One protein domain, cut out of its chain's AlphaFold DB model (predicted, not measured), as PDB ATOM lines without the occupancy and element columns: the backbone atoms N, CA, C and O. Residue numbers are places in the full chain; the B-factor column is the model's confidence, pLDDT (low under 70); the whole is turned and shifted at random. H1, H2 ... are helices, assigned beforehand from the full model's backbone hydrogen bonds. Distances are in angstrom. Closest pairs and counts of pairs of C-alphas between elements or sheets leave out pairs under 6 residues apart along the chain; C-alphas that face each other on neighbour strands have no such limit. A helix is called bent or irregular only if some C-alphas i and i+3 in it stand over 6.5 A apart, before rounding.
ATOM      1  N   GLU A   2     336.026 260.824 137.353       85.38
ATOM      2  CA  GLU A   2     336.572 260.105 138.528       85.38
ATOM      3  C   GLU A   2     336.851 261.027 139.732       85.38
ATOM      4  O   GLU A   2     336.411 260.745 140.843       85.38
ATOM      5  N   ALA A   3     337.482 262.184 139.501       88.12
ATOM      6  CA  ALA A   3     337.766 263.161 140.557       88.12
ATOM      7  C   ALA A   3     336.493 263.748 141.206       88.12
ATOM      8  O   ALA A   3     336.462 263.984 142.411       88.12
ATOM      9  N   GLU A   4     335.428 263.958 140.426       87.56
ATOM     10  CA  GLU A   4     334.145 264.478 140.926       87.56
ATOM     11  C   GLU A   4     333.443 263.450 141.819       87.56
ATOM     12  O   GLU A   4     332.970 263.796 142.900       87.56
ATOM     13  N   ALA A   5     333.436 262.176 141.412       90.62
ATOM     14  CA  ALA A   5     332.869 261.091 142.209       90.62
ATOM     15  C   ALA A   5     333.649 260.873 143.517       90.62
ATOM     16  O   ALA A   5     333.052 260.689 144.577       90.62
ATOM     17  N   GLN A   6     334.983 260.951 143.467       93.06
ATOM     18  CA  GLN A   6     335.833 260.861 144.656       93.06
ATOM     19  C   GLN A   6     335.588 262.025 145.623       93.06
ATOM     20  O   GLN A   6     335.441 261.797 146.825       93.06
ATOM     21  N   LEU A   7     335.486 263.259 145.114       91.25
ATOM     22  CA  LEU A   7     335.151 264.425 145.930       91.25
ATOM     23  C   LEU A   7     333.766 264.279 146.568       91.25
ATOM     24  O   LEU A   7     333.617 264.521 147.763       91.25
ATOM     25  N   GLN A   8     332.764 263.850 145.798       90.38
ATOM     26  CA  GLN A   8     331.425 263.599 146.321       90.38
ATOM     27  C   GLN A   8     331.468 262.576 147.460       90.38
ATOM     28  O   GLN A   8     330.979 262.867 148.549       90.38
ATOM     29  N   HIS A   9     332.085 261.409 147.255       90.38
ATOM     30  CA  HIS A   9     332.212 260.395 148.305       90.38
ATOM     31  C   HIS A   9     332.926 260.937 149.543       90.38
ATOM     32  O   HIS A   9     332.450 260.731 150.659       90.38
ATOM     33  N   TYR A  10     334.021 261.677 149.360       88.50
ATOM     34  CA  TYR A  10     334.720 262.313 150.470       88.50
ATOM     35  C   TYR A  10     333.790 263.231 151.271       88.50
ATOM     36  O   TYR A  10     333.715 263.105 152.490       88.50
ATOM     37  N   LEU A  11     333.032 264.105 150.605       82.38
ATOM     38  CA  LEU A  11     332.126 265.041 151.273       82.38
ATOM     39  C   LEU A  11     330.998 264.329 152.034       82.38
ATOM     40  O   LEU A  11     330.658 264.730 153.149       82.38
ATOM     41  N   LEU A  12     330.448 263.256 151.464       84.81
ATOM     42  CA  LEU A  12     329.410 262.452 152.111       84.81
ATOM     43  C   LEU A  12     329.936 261.760 153.372       84.81
ATOM     44  O   LEU A  12     329.294 261.829 154.419       84.81
ATOM     45  N   HIS A  13     331.116 261.143 153.296       80.69
ATOM     46  CA  HIS A  13     331.677 260.378 154.408       80.69
ATOM     47  C   HIS A  13     332.319 261.252 155.490       80.69
ATOM     48  O   HIS A  13     332.153 260.967 156.672       80.69
ATOM     49  N   ALA A  14     333.032 262.315 155.112       80.31
ATOM     50  CA  ALA A  14     333.755 263.159 156.062       80.31
ATOM     51  C   ALA A  14     332.825 264.092 156.852       80.31
ATOM     52  O   ALA A  14     333.088 264.372 158.020       80.31
ATOM     53  N   PHE A  15     331.740 264.563 156.231       78.38
ATOM     54  CA  PHE A  15     330.874 265.598 156.807       78.38
ATOM     55  C   PHE A  15     329.428 265.139 157.026       78.38
ATOM     56  O   PHE A  15     328.575 265.959 157.362       78.38
ATOM     57  N   ASN A  16     329.144 263.842 156.847       82.12
ATOM     58  CA  ASN A  16     327.806 263.256 156.986       82.12
ATOM     59  C   ASN A  16     326.744 263.993 156.142       82.12
ATOM     60  O   ASN A  16     325.603 264.200 156.564       82.12
ATOM     61  N   LEU A  17     327.147 264.441 154.951       83.25
ATOM     62  CA  LEU A  17     326.259 265.109 154.007       83.25
ATOM     63  C   LEU A  17     325.398 264.080 153.271       83.25
ATOM     64  O   LEU A  17     325.735 262.901 153.177       83.25
ATOM     65  N   LYS A  18     324.285 264.547 152.706       89.62
ATOM     66  CA  LYS A  18     323.447 263.765 151.795       89.62
ATOM     67  C   LYS A  18     323.500 264.399 150.416       89.62
ATOM     68  O   LYS A  18     323.260 265.597 150.284       89.62
ATOM     69  N   PHE A  19     323.819 263.598 149.407       92.50
ATOM     70  CA  PHE A  19     323.810 264.050 148.024       92.50
ATOM     71  C   PHE A  19     322.370 264.136 147.518       92.50
ATOM     72  O   PHE A  19     321.557 263.265 147.817       92.50
ATOM     73  N   GLN A  20     322.083 265.187 146.755       92.19
ATOM     74  CA  GLN A  20     320.829 265.388 146.039       92.19
ATOM     75  C   GLN A  20     321.187 265.535 144.563       92.19
ATOM     76  O   GLN A  20     321.930 266.448 144.195       92.19
ATOM     77  N   SER A  21     320.714 264.615 143.726       93.75
ATOM     78  CA  SER A  21     320.951 264.672 142.287       93.75
ATOM     79  C   SER A  21     320.071 265.732 141.626       93.75
ATOM     80  O   SER A  21     319.040 266.142 142.157       93.75
ATOM     81  N   THR A  22     320.419 266.142 140.404       93.69
ATOM     82  CA  THR A  22     319.551 267.015 139.600       93.69
ATOM     83  C   THR A  22     318.158 266.410 139.396       93.69
ATOM     84  O   THR A  22     317.184 267.152 139.343       93.69
ATOM     85  N   GLY A  23     318.054 265.081 139.287       95.12
ATOM     86  CA  GLY A  23     316.768 264.386 139.184       95.12
ATOM     87  C   GLY A  23     315.932 264.537 140.455       95.12
ATOM     88  O   GLY A  23     314.756 264.880 140.363       95.12
ATOM     89  N   ASP A  24     316.561 264.377 141.621       95.06
ATOM     90  CA  ASP A  24     315.900 264.547 142.921       95.06
ATOM     91  C   ASP A  24     315.378 265.977 143.088       95.06
ATOM     92  O   ASP A  24     314.226 266.181 143.461       95.06
ATOM     93  N   LEU A  25     316.191 266.978 142.728       96.31
ATOM     94  CA  LEU A  25     315.783 268.383 142.784       96.31
ATOM     95  C   LEU A  25     314.646 268.691 141.804       96.31
ATOM     96  O   LEU A  25     313.701 269.388 142.163       96.31
ATOM     97  N   LYS A  26     314.704 268.155 140.578       96.50
ATOM     98  CA  LYS A  26     313.648 268.343 139.570       96.50
ATOM     99  C   LYS A  26     312.308 267.752 140.008       96.50
ATOM    100  O   LYS A  26     311.274 268.323 139.693       96.50
ATOM    101  N   ALA A  27     312.319 266.656 140.766       96.38
ATOM    102  CA  ALA A  27     311.100 266.055 141.304       96.38
ATOM    103  C   ALA A  27     310.394 266.934 142.358       96.38
ATOM    104  O   ALA A  27     309.228 266.696 142.671       96.38
ATOM    105  N   LEU A  28     311.081 267.941 142.909       95.25
ATOM    106  CA  LEU A  28     310.552 268.839 143.939       95.25
ATOM    107  C   LEU A  28     309.955 270.136 143.380       95.25
ATOM    108  O   LEU A  28     309.358 270.895 144.146       95.25
ATOM    109  N   VAL A  29     310.144 270.428 142.091       96.44
ATOM    110  CA  VAL A  29     309.884 271.756 141.520       96.44
ATOM    111  C   VAL A  29     308.933 271.709 140.335       96.44
ATOM    112  O   VAL A  29     308.833 270.712 139.622       96.44
ATOM    113  N   ASP A  30     308.273 272.837 140.096       94.31
ATOM    114  CA  ASP A  30     307.588 273.097 138.838       94.31
ATOM    115  C   ASP A  30     308.614 273.505 137.772       94.31
ATOM    116  O   ASP A  30     309.388 274.447 137.962       94.31
ATOM    117  N   SER A  31     308.635 272.778 136.654       94.00
ATOM    118  CA  SER A  31     309.584 273.024 135.567       94.00
ATOM    119  C   SER A  31     309.342 274.371 134.884       94.00
ATOM    120  O   SER A  31     310.312 275.019 134.501       94.00
ATOM    121  N   GLU A  32     308.087 274.823 134.796       94.94
ATOM    122  CA  GLU A  32     307.752 276.115 134.186       94.94
ATOM    123  C   GLU A  32     308.303 277.271 135.033       94.94
ATOM    124  O   GLU A  32     308.923 278.202 134.521       94.94
ATOM    125  N   GLN A  33     308.167 277.177 136.358       94.12
ATOM    126  CA  GLN A  33     308.709 278.179 137.274       94.12
ATOM    127  C   GLN A  33     310.243 278.250 137.212       94.12
ATOM    128  O   GLN A  33     310.820 279.337 137.279       94.12
ATOM    129  N   VAL A  34     310.918 277.103 137.077       96.00
ATOM    130  CA  VAL A  34     312.379 277.060 136.905       96.00
ATOM    131  C   VAL A  34     312.799 277.720 135.593       96.00
ATOM    132  O   VAL A  34     313.785 278.460 135.581       96.00
ATOM    133  N   GLU A  35     312.066 277.492 134.505       95.56
ATOM    134  CA  GLU A  35     312.346 278.098 133.199       95.56
ATOM    135  C   GLU A  35     312.189 279.624 133.236       95.56
ATOM    136  O   GLU A  35     313.124 280.339 132.884       95.56
ATOM    137  N   GLN A  36     311.095 280.135 133.809       94.38
ATOM    138  CA  GLN A  36     310.867 281.580 133.963       94.38
ATOM    139  C   GLN A  36     312.004 282.282 134.723       94.38
ATOM    140  O   GLN A  36     312.474 283.354 134.330       94.38
ATOM    141  N   ILE A  37     312.474 281.678 135.819       94.44
ATOM    142  CA  ILE A  37     313.591 282.233 136.590       94.44
ATOM    143  C   ILE A  37     314.890 282.117 135.792       94.44
ATOM    144  O   ILE A  37     315.660 283.077 135.763       94.44
ATOM    145  N   THR A  38     315.120 280.991 135.114       94.62
ATOM    146  CA  THR A  38     316.294 280.788 134.254       94.62
ATOM    147  C   THR A  38     316.401 281.899 133.218       94.62
ATOM    148  O   THR A  38     317.449 282.538 133.140       94.62
ATOM    149  N   ASP A  39     315.323 282.182 132.488       93.12
ATOM    150  CA  ASP A  39     315.283 283.206 131.441       93.12
ATOM    151  C   ASP A  39     315.629 284.591 131.985       93.12
ATOM    152  O   ASP A  39     316.406 285.339 131.385       93.12
ATOM    153  N   SER A  40     315.134 284.909 133.183       91.56
ATOM    154  CA  SER A  40     315.457 286.169 133.851       91.56
ATOM    155  C   SER A  40     316.942 286.295 134.238       91.56
ATOM    156  O   SER A  40     317.433 287.411 134.413       91.56
ATOM    157  N   LEU A  41     317.666 285.173 134.350       89.88
ATOM    158  CA  LEU A  41     319.071 285.094 134.769       89.88
ATOM    159  C   LEU A  41     320.065 284.994 133.608       89.88
ATOM    160  O   LEU A  41     321.262 285.194 133.831       89.88
ATOM    161  N   VAL A  42     319.607 284.727 132.380       83.75
ATOM    162  CA  VAL A  42     320.474 284.543 131.197       83.75
ATOM    163  C   VAL A  42     321.372 285.760 130.934       83.75
ATOM    164  O   VAL A  42     322.482 285.606 130.437       83.75
ATOM    165  N   GLY A  43     320.948 286.969 131.322       80.19
ATOM    166  CA  GLY A  43     321.766 288.186 131.213       80.19
ATOM    167  C   GLY A  43     322.767 288.412 132.356       80.19
ATOM    168  O   GLY A  43     323.681 289.222 132.217       80.19
ATOM    169  N   LEU A  44     322.600 287.725 133.489       83.94
ATOM    170  CA  LEU A  44     323.462 287.852 134.669       83.94
ATOM    171  C   LEU A  44     324.584 286.804 134.674       83.94
ATOM    172  O   LEU A  44     325.666 287.050 135.209       83.94
ATOM    173  N   LYS A  45     324.319 285.624 134.110       85.62
ATOM    174  CA  LYS A  45     325.218 284.470 134.150       85.62
ATOM    175  C   LYS A  45     325.965 284.305 132.833       85.62
ATOM    176  O   LYS A  45     325.419 284.508 131.758       85.62
ATOM    177  N   SER A  46     327.219 283.873 132.923       80.69
ATOM    178  CA  SER A  46     328.059 283.589 131.753       80.69
ATOM    179  C   SER A  46     327.648 282.324 130.991       80.69
ATOM    180  O   SER A  46     328.094 282.125 129.866       80.69
ATOM    181  N   ASP A  47     326.852 281.449 131.615       88.69
ATOM    182  CA  ASP A  47     326.427 280.158 131.073       88.69
ATOM    183  C   ASP A  47     324.971 279.877 131.478       88.69
ATOM    184  O   ASP A  47     324.605 279.994 132.654       88.69
ATOM    185  N   LEU A  48     324.157 279.458 130.506       90.38
ATOM    186  CA  LEU A  48     322.774 279.023 130.703       90.38
ATOM    187  C   LEU A  48     322.670 277.899 131.741       90.38
ATOM    188  O   LEU A  48     321.732 277.876 132.532       90.38
ATOM    189  N   ARG A  49     323.648 276.988 131.792       91.12
ATOM    190  CA  ARG A  49     323.664 275.890 132.770       91.12
ATOM    191  C   ARG A  49     323.748 276.400 134.206       91.12
ATOM    192  O   ARG A  49     323.147 275.805 135.095       91.12
ATOM    193  N   LEU A  50     324.480 277.491 134.440       90.75
ATOM    194  CA  LEU A  50     324.571 278.110 135.763       90.75
ATOM    195  C   LEU A  50     323.249 278.784 136.135       90.75
ATOM    196  O   LEU A  50     322.755 278.565 137.236       90.75
ATOM    197  N   ALA A  51     322.637 279.511 135.194       93.12
ATOM    198  CA  ALA A  51     321.310 280.098 135.388       93.12
ATOM    199  C   ALA A  51     320.251 279.033 135.731       93.12
ATOM    200  O   ALA A  51     319.503 279.196 136.693       93.12
ATOM    201  N   GLN A  52     320.245 277.911 135.005       94.62
ATOM    202  CA  GLN A  52     319.343 276.782 135.257       94.62
ATOM    203  C   GLN A  52     319.572 276.140 136.624       94.62
ATOM    204  O   GLN A  52     318.611 275.833 137.329       94.62
ATOM    205  N   ASN A  53     320.832 275.928 137.011       93.69
ATOM    206  CA  ASN A  53     321.159 275.339 138.307       93.69
ATOM    207  C   ASN A  53     320.696 276.232 139.462       93.69
ATOM    208  O   ASN A  53     320.114 275.727 140.420       93.69
ATOM    209  N   ASP A  54     320.907 277.542 139.364       93.94
ATOM    210  CA  ASP A  54     320.516 278.474 140.421       93.94
ATOM    211  C   ASP A  54     318.996 278.623 140.522       93.94
ATOM    212  O   ASP A  54     318.448 278.624 141.626       93.94
ATOM    213  N   ALA A  55     318.300 278.683 139.381       95.56
ATOM    214  CA  ALA A  55     316.840 278.658 139.333       95.56
ATOM    215  C   ALA A  55     316.283 277.373 139.966       95.56
ATOM    216  O   ALA A  55     315.382 277.424 140.807       95.56
ATOM    217  N   LEU A  56     316.867 276.219 139.620       96.94
ATOM    218  CA  LEU A  56     316.488 274.925 140.179       96.94
ATOM    219  C   LEU A  56     316.704 274.879 141.694       96.94
ATOM    220  O   LEU A  56     315.804 274.451 142.413       96.94
ATOM    221  N   LEU A  57     317.856 275.332 142.195       96.25
ATOM    222  CA  LEU A  57     318.151 275.355 143.630       96.25
ATOM    223  C   LEU A  57     317.205 276.286 144.394       96.25
ATOM    224  O   LEU A  57     316.706 275.905 145.454       96.25
ATOM    225  N   ALA A  58     316.913 277.470 143.848       96.06
ATOM    226  CA  ALA A  58     315.971 278.409 144.446       96.06
ATOM    227  C   ALA A  58     314.573 277.790 144.601       96.06
ATOM    228  O   ALA A  58     314.000 277.819 145.693       96.06
ATOM    229  N   CYS A  59     314.047 277.170 143.543       96.94
ATOM    230  CA  CYS A  59     312.755 276.484 143.584       96.94
ATOM    231  C   CYS A  59     312.784 275.249 144.501       96.94
ATOM    232  O   CYS A  59     311.849 275.023 145.275       96.94
ATOM    233  N   ALA A  60     313.863 274.462 144.461       97.44
ATOM    234  CA  ALA A  60     313.967 273.206 145.198       97.44
ATOM    235  C   ALA A  60     313.955 273.406 146.717       97.44
ATOM    236  O   ALA A  60     313.420 272.554 147.426       97.44
ATOM    237  N   VAL A  61     314.461 274.535 147.235       96.88
ATOM    238  CA  VAL A  61     314.335 274.867 148.666       96.88
ATOM    239  C   VAL A  61     312.868 274.890 149.093       96.88
ATOM    240  O   VAL A  61     312.514 274.268 150.094       96.88
ATOM    241  N   TYR A  62     311.997 275.554 148.335       96.62
ATOM    242  CA  TYR A  62     310.570 275.607 148.661       96.62
ATOM    243  C   TYR A  62     309.884 274.255 148.488       96.62
ATOM    244  O   TYR A  62     309.111 273.848 149.358       96.62
ATOM    245  N   GLY A  63     310.212 273.528 147.416       96.00
ATOM    246  CA  GLY A  63     309.730 272.162 147.208       96.00
ATOM    247  C   GLY A  63     310.073 271.248 148.387       96.00
ATOM    248  O   GLY A  63     309.213 270.542 148.914       96.00
ATOM    249  N   GLN A  64     311.305 271.342 148.887       95.81
ATOM    250  CA  GLN A  64     311.780 270.582 150.037       95.81
ATOM    251  C   GLN A  64     311.092 270.995 151.347       95.81
ATOM    252  O   GLN A  64     310.710 270.117 152.123       95.81
ATOM    253  N   ARG A  65     310.883 272.301 151.581       94.88
ATOM    254  CA  ARG A  65     310.118 272.811 152.735       94.88
ATOM    255  C   ARG A  65     308.692 272.275 152.736       94.88
ATOM    256  O   ARG A  65     308.204 271.819 153.767       94.88
ATOM    257  N   LYS A  66     308.040 272.278 151.569       93.81
ATOM    258  CA  LYS A  66     306.691 271.729 151.389       93.81
ATOM    259  C   LYS A  66     306.665 270.224 151.649       93.81
ATOM    260  O   LYS A  66     305.818 269.766 152.408       93.81
ATOM    261  N   ALA A  67     307.612 269.472 151.087       93.81
ATOM    262  CA  ALA A  67     307.719 268.026 151.292       93.81
ATOM    263  C   ALA A  67     307.953 267.647 152.765       93.81
ATOM    264  O   ALA A  67     307.499 266.599 153.216       93.81
ATOM    265  N   ARG A  68     308.639 268.508 153.527       91.75
ATOM    266  CA  ARG A  68     308.875 268.345 154.970       91.75
ATOM    267  C   ARG A  68     307.775 268.933 155.855       91.75
ATOM    268  O   ARG A  68     307.834 268.768 157.068       91.75
ATOM    269  N   GLY A  69     306.792 269.619 155.275       90.38
ATOM    270  CA  GLY A  69     305.744 270.300 156.031       90.38
ATOM    271  C   GLY A  69     306.266 271.437 156.913       90.38
ATOM    272  O   GLY A  69     305.637 271.738 157.923       90.38
ATOM    273  N   GLU A  70     307.383 272.084 156.557       90.12
ATOM    274  CA  GLU A  70     308.004 273.134 157.388       90.12
ATOM    275  C   GLU A  70     307.084 274.353 157.584       90.12
ATOM    276  O   GLU A  70     307.167 275.036 158.596       90.12
ATOM    277  N   SER A  71     306.152 274.600 156.658       78.25
ATOM    278  CA  SER A  71     305.137 275.656 156.805       78.25
ATOM    279  C   SER A  71     303.985 275.277 157.747       78.25
ATOM    280  O   SER A  71     303.246 276.150 158.190       78.25
ATOM    281  N   SER A  72     303.788 273.983 158.012       76.38
ATOM    282  CA  SER A  72     302.704 273.458 158.857       76.38
ATOM    283  C   SER A  72     303.198 273.030 160.238       76.38
ATOM    284  O   SER A  72     302.429 273.045 161.194       76.38
ATOM    285  N   ASN A  73     304.476 272.671 160.348       68.50
ATOM    286  CA  ASN A  73     305.143 272.324 161.592       68.50
ATOM    287  C   ASN A  73     306.026 273.498 162.030       68.50
ATOM    288  O   ASN A  73     307.220 273.534 161.738       68.50
ATOM    289  N   ILE A  74     305.409 274.494 162.674       61.81
ATOM    290  CA  ILE A  74     306.110 275.705 163.113       61.81
ATOM    291  C   ILE A  74     307.029 275.334 164.276       61.81
ATOM    292  O   ILE A  74     306.599 275.205 165.422       61.81
ATOM    293  N   LEU A  75     308.309 275.163 163.964       71.88
ATOM    294  CA  LEU A  75     309.369 275.085 164.957       71.88
ATOM    295  C   LEU A  75     309.689 276.493 165.461       71.88
ATOM    296  O   LEU A  75     309.660 277.455 164.698       71.88
ATOM    297  N   GLU A  76     310.089 276.603 166.727       73.00
ATOM    298  CA  GLU A  76     310.462 277.878 167.364       73.00
ATOM    299  C   GLU A  76     311.608 278.607 166.632       73.00
ATOM    300  O   GLU A  76     311.773 279.818 166.756       73.00
ATOM    301  N   PHE A  77     312.387 277.886 165.820       79.31
ATOM    302  CA  PHE A  77     313.497 278.434 165.043       79.31
ATOM    303  C   PHE A  77     313.174 278.659 163.560       79.31
ATOM    304  O   PHE A  77     314.090 279.001 162.816       79.31
ATOM    305  N   GLY A  78     311.923 278.500 163.125       86.62
ATOM    306  CA  GLY A  78     311.506 278.727 161.737       86.62
ATOM    307  C   GLY A  78     311.973 277.638 160.769       86.62
ATOM    308  O   GLY A  78     312.117 276.479 161.158       86.62
ATOM    309  N   PHE A  79     312.213 277.999 159.505       90.69
ATOM    310  CA  PHE A  79     312.576 277.038 158.459       90.69
ATOM    311  C   PHE A  79     313.921 276.347 158.730       90.69
ATOM    312  O   PHE A  79     314.893 276.953 159.209       90.69
ATOM    313  N   GLU A  80     314.006 275.081 158.334       89.50
ATOM    314  CA  GLU A  80     315.199 274.238 158.443       89.50
ATOM    315  C   GLU A  80     315.920 274.097 157.103       89.50
ATOM    316  O   GLU A  80     317.146 273.966 157.069       89.50
ATOM    317  N   THR A  81     315.187 274.158 155.989       93.31
ATOM    318  CA  THR A  81     315.782 274.042 154.656       93.31
ATOM    319  C   THR A  81     316.153 275.408 154.085       93.31
ATOM    320  O   THR A  81     315.308 276.294 153.950       93.31
ATOM    321  N   TRP A  82     317.422 275.558 153.700       93.50
ATOM    322  CA  TRP A  82     317.990 276.786 153.145       93.50
ATOM    323  C   TRP A  82     319.021 276.472 152.068       93.50
ATOM    324  O   TRP A  82     319.770 275.502 152.184       93.50
ATOM    325  N   TRP A  83     319.118 277.339 151.064       94.38
ATOM    326  CA  TRP A  83     320.269 277.362 150.173       94.38
ATOM    327  C   TRP A  83     321.364 278.240 150.777       94.38
ATOM    328  O   TRP A  83     321.191 279.444 150.980       94.38
ATOM    329  N   LEU A  84     322.499 277.613 151.085       90.50
ATOM    330  CA  LEU A  84     323.669 278.288 151.626       90.50
ATOM    331  C   LEU A  84     324.468 278.947 150.499       90.50
ATOM    332  O   LEU A  84     325.173 278.266 149.757       90.50
ATOM    333  N   THR A  85     324.358 280.269 150.369       88.06
ATOM    334  CA  THR A  85     325.057 281.034 149.326       88.06
ATOM    335  C   THR A  85     325.349 282.472 149.759       88.06
ATOM    336  O   THR A  85     324.674 283.045 150.614       88.06
ATOM    337  N   THR A  86     326.387 283.062 149.170       83.06
ATOM    338  CA  THR A  86     326.703 284.497 149.273       83.06
ATOM    339  C   THR A  86     326.250 285.278 148.044       83.06
ATOM    340  O   THR A  86     326.459 286.488 147.971       83.06
ATOM    341  N   GLU A  87     325.654 284.607 147.059       84.38
ATOM    342  CA  GLU A  87     325.235 285.238 145.821       84.38
ATOM    343  C   GLU A  87     323.923 286.008 145.997       84.38
ATOM    344  O   GLU A  87     322.830 285.453 145.976       84.38
ATOM    345  N   THR A  88     324.035 287.326 146.137       84.44
ATOM    346  CA  THR A  88     322.881 288.209 146.343       84.44
ATOM    347  C   THR A  88     322.264 288.724 145.046       84.44
ATOM    348  O   THR A  88     321.137 289.221 145.066       84.44
ATOM    349  N   ALA A  89     322.969 288.611 143.914       85.19
ATOM    350  CA  ALA A  89     322.502 289.112 142.620       85.19
ATOM    351  C   ALA A  89     321.190 288.436 142.182       85.19
ATOM    352  O   ALA A  89     320.287 289.101 141.671       85.19
ATOM    353  N   MET A  90     321.048 287.151 142.512       87.00
ATOM    354  CA  MET A  90     319.853 286.330 142.309       87.00
ATOM    355  C   MET A  90     318.576 286.926 142.913       87.00
ATOM    356  O   MET A  90     317.500 286.780 142.339       87.00
ATOM    357  N   LEU A  91     318.671 287.652 144.035       86.69
ATOM    358  CA  LEU A  91     317.491 288.162 144.742       86.69
ATOM    359  C   LEU A  91     316.643 289.125 143.906       86.69
ATOM    360  O   LEU A  91     315.445 289.255 144.149       86.69
ATOM    361  N   ARG A  92     317.251 289.803 142.925       87.56
ATOM    362  CA  ARG A  92     316.535 290.709 142.011       87.56
ATOM    363  C   ARG A  92     315.615 289.959 141.047       87.56
ATOM    364  O   ARG A  92     314.667 290.549 140.547       87.56
ATOM    365  N   HIS A  93     315.891 288.679 140.820       90.75
ATOM    366  CA  HIS A  93     315.225 287.825 139.841       90.75
ATOM    367  C   HIS A  93     314.229 286.851 140.486       90.75
ATOM    368  O   HIS A  93     313.370 286.298 139.810       90.75
ATOM    369  N   THR A  94     314.296 286.665 141.807       92.44
ATOM    370  CA  THR A  94     313.465 285.694 142.539       92.44
ATOM    371  C   THR A  94     312.447 286.337 143.480       92.44
ATOM    372  O   THR A  94     311.916 285.665 144.361       92.44
ATOM    373  N   HIS A  95     312.162 287.632 143.331       90.94
ATOM    374  CA  HIS A  95     311.192 288.327 144.186       90.94
ATOM    375  C   HIS A  95     309.788 287.708 144.090       90.94
ATOM    376  O   HIS A  95     309.121 287.487 145.101       90.94
ATOM    377  N   ASP A  96     309.346 287.379 142.876       92.31
ATOM    378  CA  ASP A  96     308.032 286.772 142.669       92.31
ATOM    379  C   ASP A  96     307.965 285.351 143.237       92.31
ATOM    380  O   ASP A  96     306.949 284.982 143.827       92.31
ATOM    381  N   LEU A  97     309.068 284.598 143.167       94.31
ATOM    382  CA  LEU A  97     309.191 283.288 143.807       94.31
ATOM    383  C   LEU A  97     309.010 283.390 145.331       94.31
ATOM    384  O   LEU A  97     308.265 282.606 145.915       94.31
ATOM    385  N   GLU A  98     309.648 284.362 145.983       93.62
ATOM    386  CA  GLU A  98     309.482 284.596 147.426       93.62
ATOM    387  C   GLU A  98     308.042 284.983 147.766       93.62
ATOM    388  O   GLU A  98     307.456 284.435 148.701       93.62
ATOM    389  N   ARG A  99     307.429 285.877 146.980       93.12
ATOM    390  CA  ARG A  99     306.036 286.298 147.180       93.12
ATOM    391  C   ARG A  99     305.063 285.121 147.095       93.12
ATOM    392  O   ARG A  99     304.175 285.020 147.938       93.12
ATOM    393  N   LEU A 100     305.247 284.223 146.126       92.69
ATOM    394  CA  LEU A 100     304.445 283.000 145.991       92.69
ATOM    395  C   LEU A 100     304.596 282.058 147.197       92.69
ATOM    396  O   LEU A 100     303.679 281.303 147.504       92.69
ATOM    397  N   ASN A 101     305.716 282.143 147.916       92.50
ATOM    398  CA  ASN A 101     306.025 281.338 149.097       92.50
ATOM    399  C   ASN A 101     305.888 282.135 150.409       92.50
ATOM    400  O   ASN A 101     306.678 281.981 151.347       92.50
ATOM    401  N   GLY A 102     304.884 283.018 150.473       88.50
ATOM    402  CA  GLY A 102     304.532 283.765 151.685       88.50
ATOM    403  C   GLY A 102     305.548 284.838 152.086       88.50
ATOM    404  O   GLY A 102     305.588 285.239 153.245       88.50
ATOM    405  N   GLY A 103     306.397 285.279 151.156       89.56
ATOM    406  CA  GLY A 103     307.465 286.250 151.408       89.56
ATOM    407  C   GLY A 103     308.665 285.678 152.168       89.56
ATOM    408  O   GLY A 103     309.550 286.436 152.568       89.56
ATOM    409  N   SER A 104     308.707 284.361 152.387       90.31
ATOM    410  CA  SER A 104     309.843 283.710 153.039       90.31
ATOM    411  C   SER A 104     311.050 283.667 152.103       90.31
ATOM    412  O   SER A 104     310.911 283.470 150.902       90.31
ATOM    413  N   ARG A 105     312.254 283.857 152.648       92.69
ATOM    414  CA  ARG A 105     313.507 283.761 151.886       92.69
ATOM    415  C   ARG A 105     313.945 282.302 151.778       92.69
ATOM    416  O   ARG A 105     313.748 281.523 152.712       92.69
ATOM    417  N   TYR A 106     314.601 281.951 150.678       94.06
ATOM    418  CA  TYR A 106     315.185 280.621 150.446       94.06
ATOM    419  C   TYR A 106     316.698 280.570 150.698       94.06
ATOM    420  O   TYR A 106     317.258 279.486 150.852       94.06
ATOM    421  N   MET A 107     317.359 281.730 150.765       93.31
ATOM    422  CA  MET A 107     318.808 281.853 150.936       93.31
ATOM    423  C   MET A 107     319.204 282.154 152.383       93.31
ATOM    424  O   MET A 107     318.553 282.946 153.065       93.31
ATOM    425  N   MET A 108     320.323 281.575 152.811       89.44
ATOM    426  CA  MET A 108     321.021 281.893 154.056       89.44
ATOM    427  C   MET A 108     322.517 282.021 153.757       89.44
ATOM    428  O   MET A 108     323.070 281.236 152.987       89.44
ATOM    429  N   ARG A 109     323.210 282.985 154.374       83.56
ATOM    430  CA  ARG A 109     324.673 283.064 154.234       83.56
ATOM    431  C   ARG A 109     325.346 281.938 155.016       83.56
ATOM    432  O   ARG A 109     325.037 281.789 156.197       83.56
TER     433      ARG A 109
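This is residues 2 to 109 of the 207 residues of an uncharacterized protein of Micromonospora maris (UniProt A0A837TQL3). One long helix, H4, runs through the middle, with the shorter H2 and H3 packed on it and the small helices H5 and H6 lying near it. H1 is an arm held off from this body, touching no helix, and a loop at residues 72 to 77 sticks out elsewhere. The printed part has 108 residues with six named helices, H1 to H6 in that order along the chain, and no named strand; the class is all helix. The whole is compact, with a radius of gyration of the C-alphas of 14.8 A and spans of 40 by 39 by 25 A.

H4, the longest helix, takes residues 48 to 67 and measures 27.8 A from C-alpha 48 at (322.774, 279.023, 130.703) to C-alpha 67 at (307.719, 268.026, 151.292). H3 is residues 31 to 41, 15.4 A long, and H2 is residues 22 to 26, 6.1 A long. H1 is residues 2 to 15, 19.9 A long, beginning with C-alpha 2 at (336.572, 260.105, 138.528). H5 is residues 89 to 92, neither bent nor irregular, but only just: C-alphas 89 and 92 are 6.2 A apart. H6 is residues 95 to 100, 8.8 A long, ending with C-alpha 100 at (304.445, 283.000, 145.991).

H4 has a kink of 26 degrees near residue 61. H3 touches H4 at a steep tilt of 45 degrees, opposite ways; their closest C-alphas, of Thr 38 and Gln 52, are 5.1 A apart. H2 touches H4 at residues 56 to 60 alone, the closest C-alphas being those of Leu 25 and Ala 60, 5.7 A apart. H6 is close to H4 but not clearly touching, with the C-alphas of Cys 59 and Leu 97 closest at 7.7 A, at a shallow tilt of 27 degrees, the same way. H5 and H4 are near each other, with 5 pairs of C-alphas within 10 A. H5 is close to H3 but not clearly touching, the closest C-alphas being those of Leu 41 and Met 90, 7.7 A apart. H1 is apart from H2 and H4. Every O i to N i+4 pair is within hydrogen-bond range in H1, H2, H3 and H6; in H4 it is 15 of 16, and H5 is too short for such a pair.

The C-alphas of Glu 2 and Glu 76, the two farthest apart, are 42.8 A apart. Residues 2 to 7, which belong to H1, and residues 72 to 77 stand free. The link from H4 to H5, residues 68 to 88, is long; within it residues 83 to 84 form a short parallel pairing with residues 107 to 108. The printed part has no cut. The mean pLDDT of the printed part is 89.8, and residues 73 to 74 are under 70.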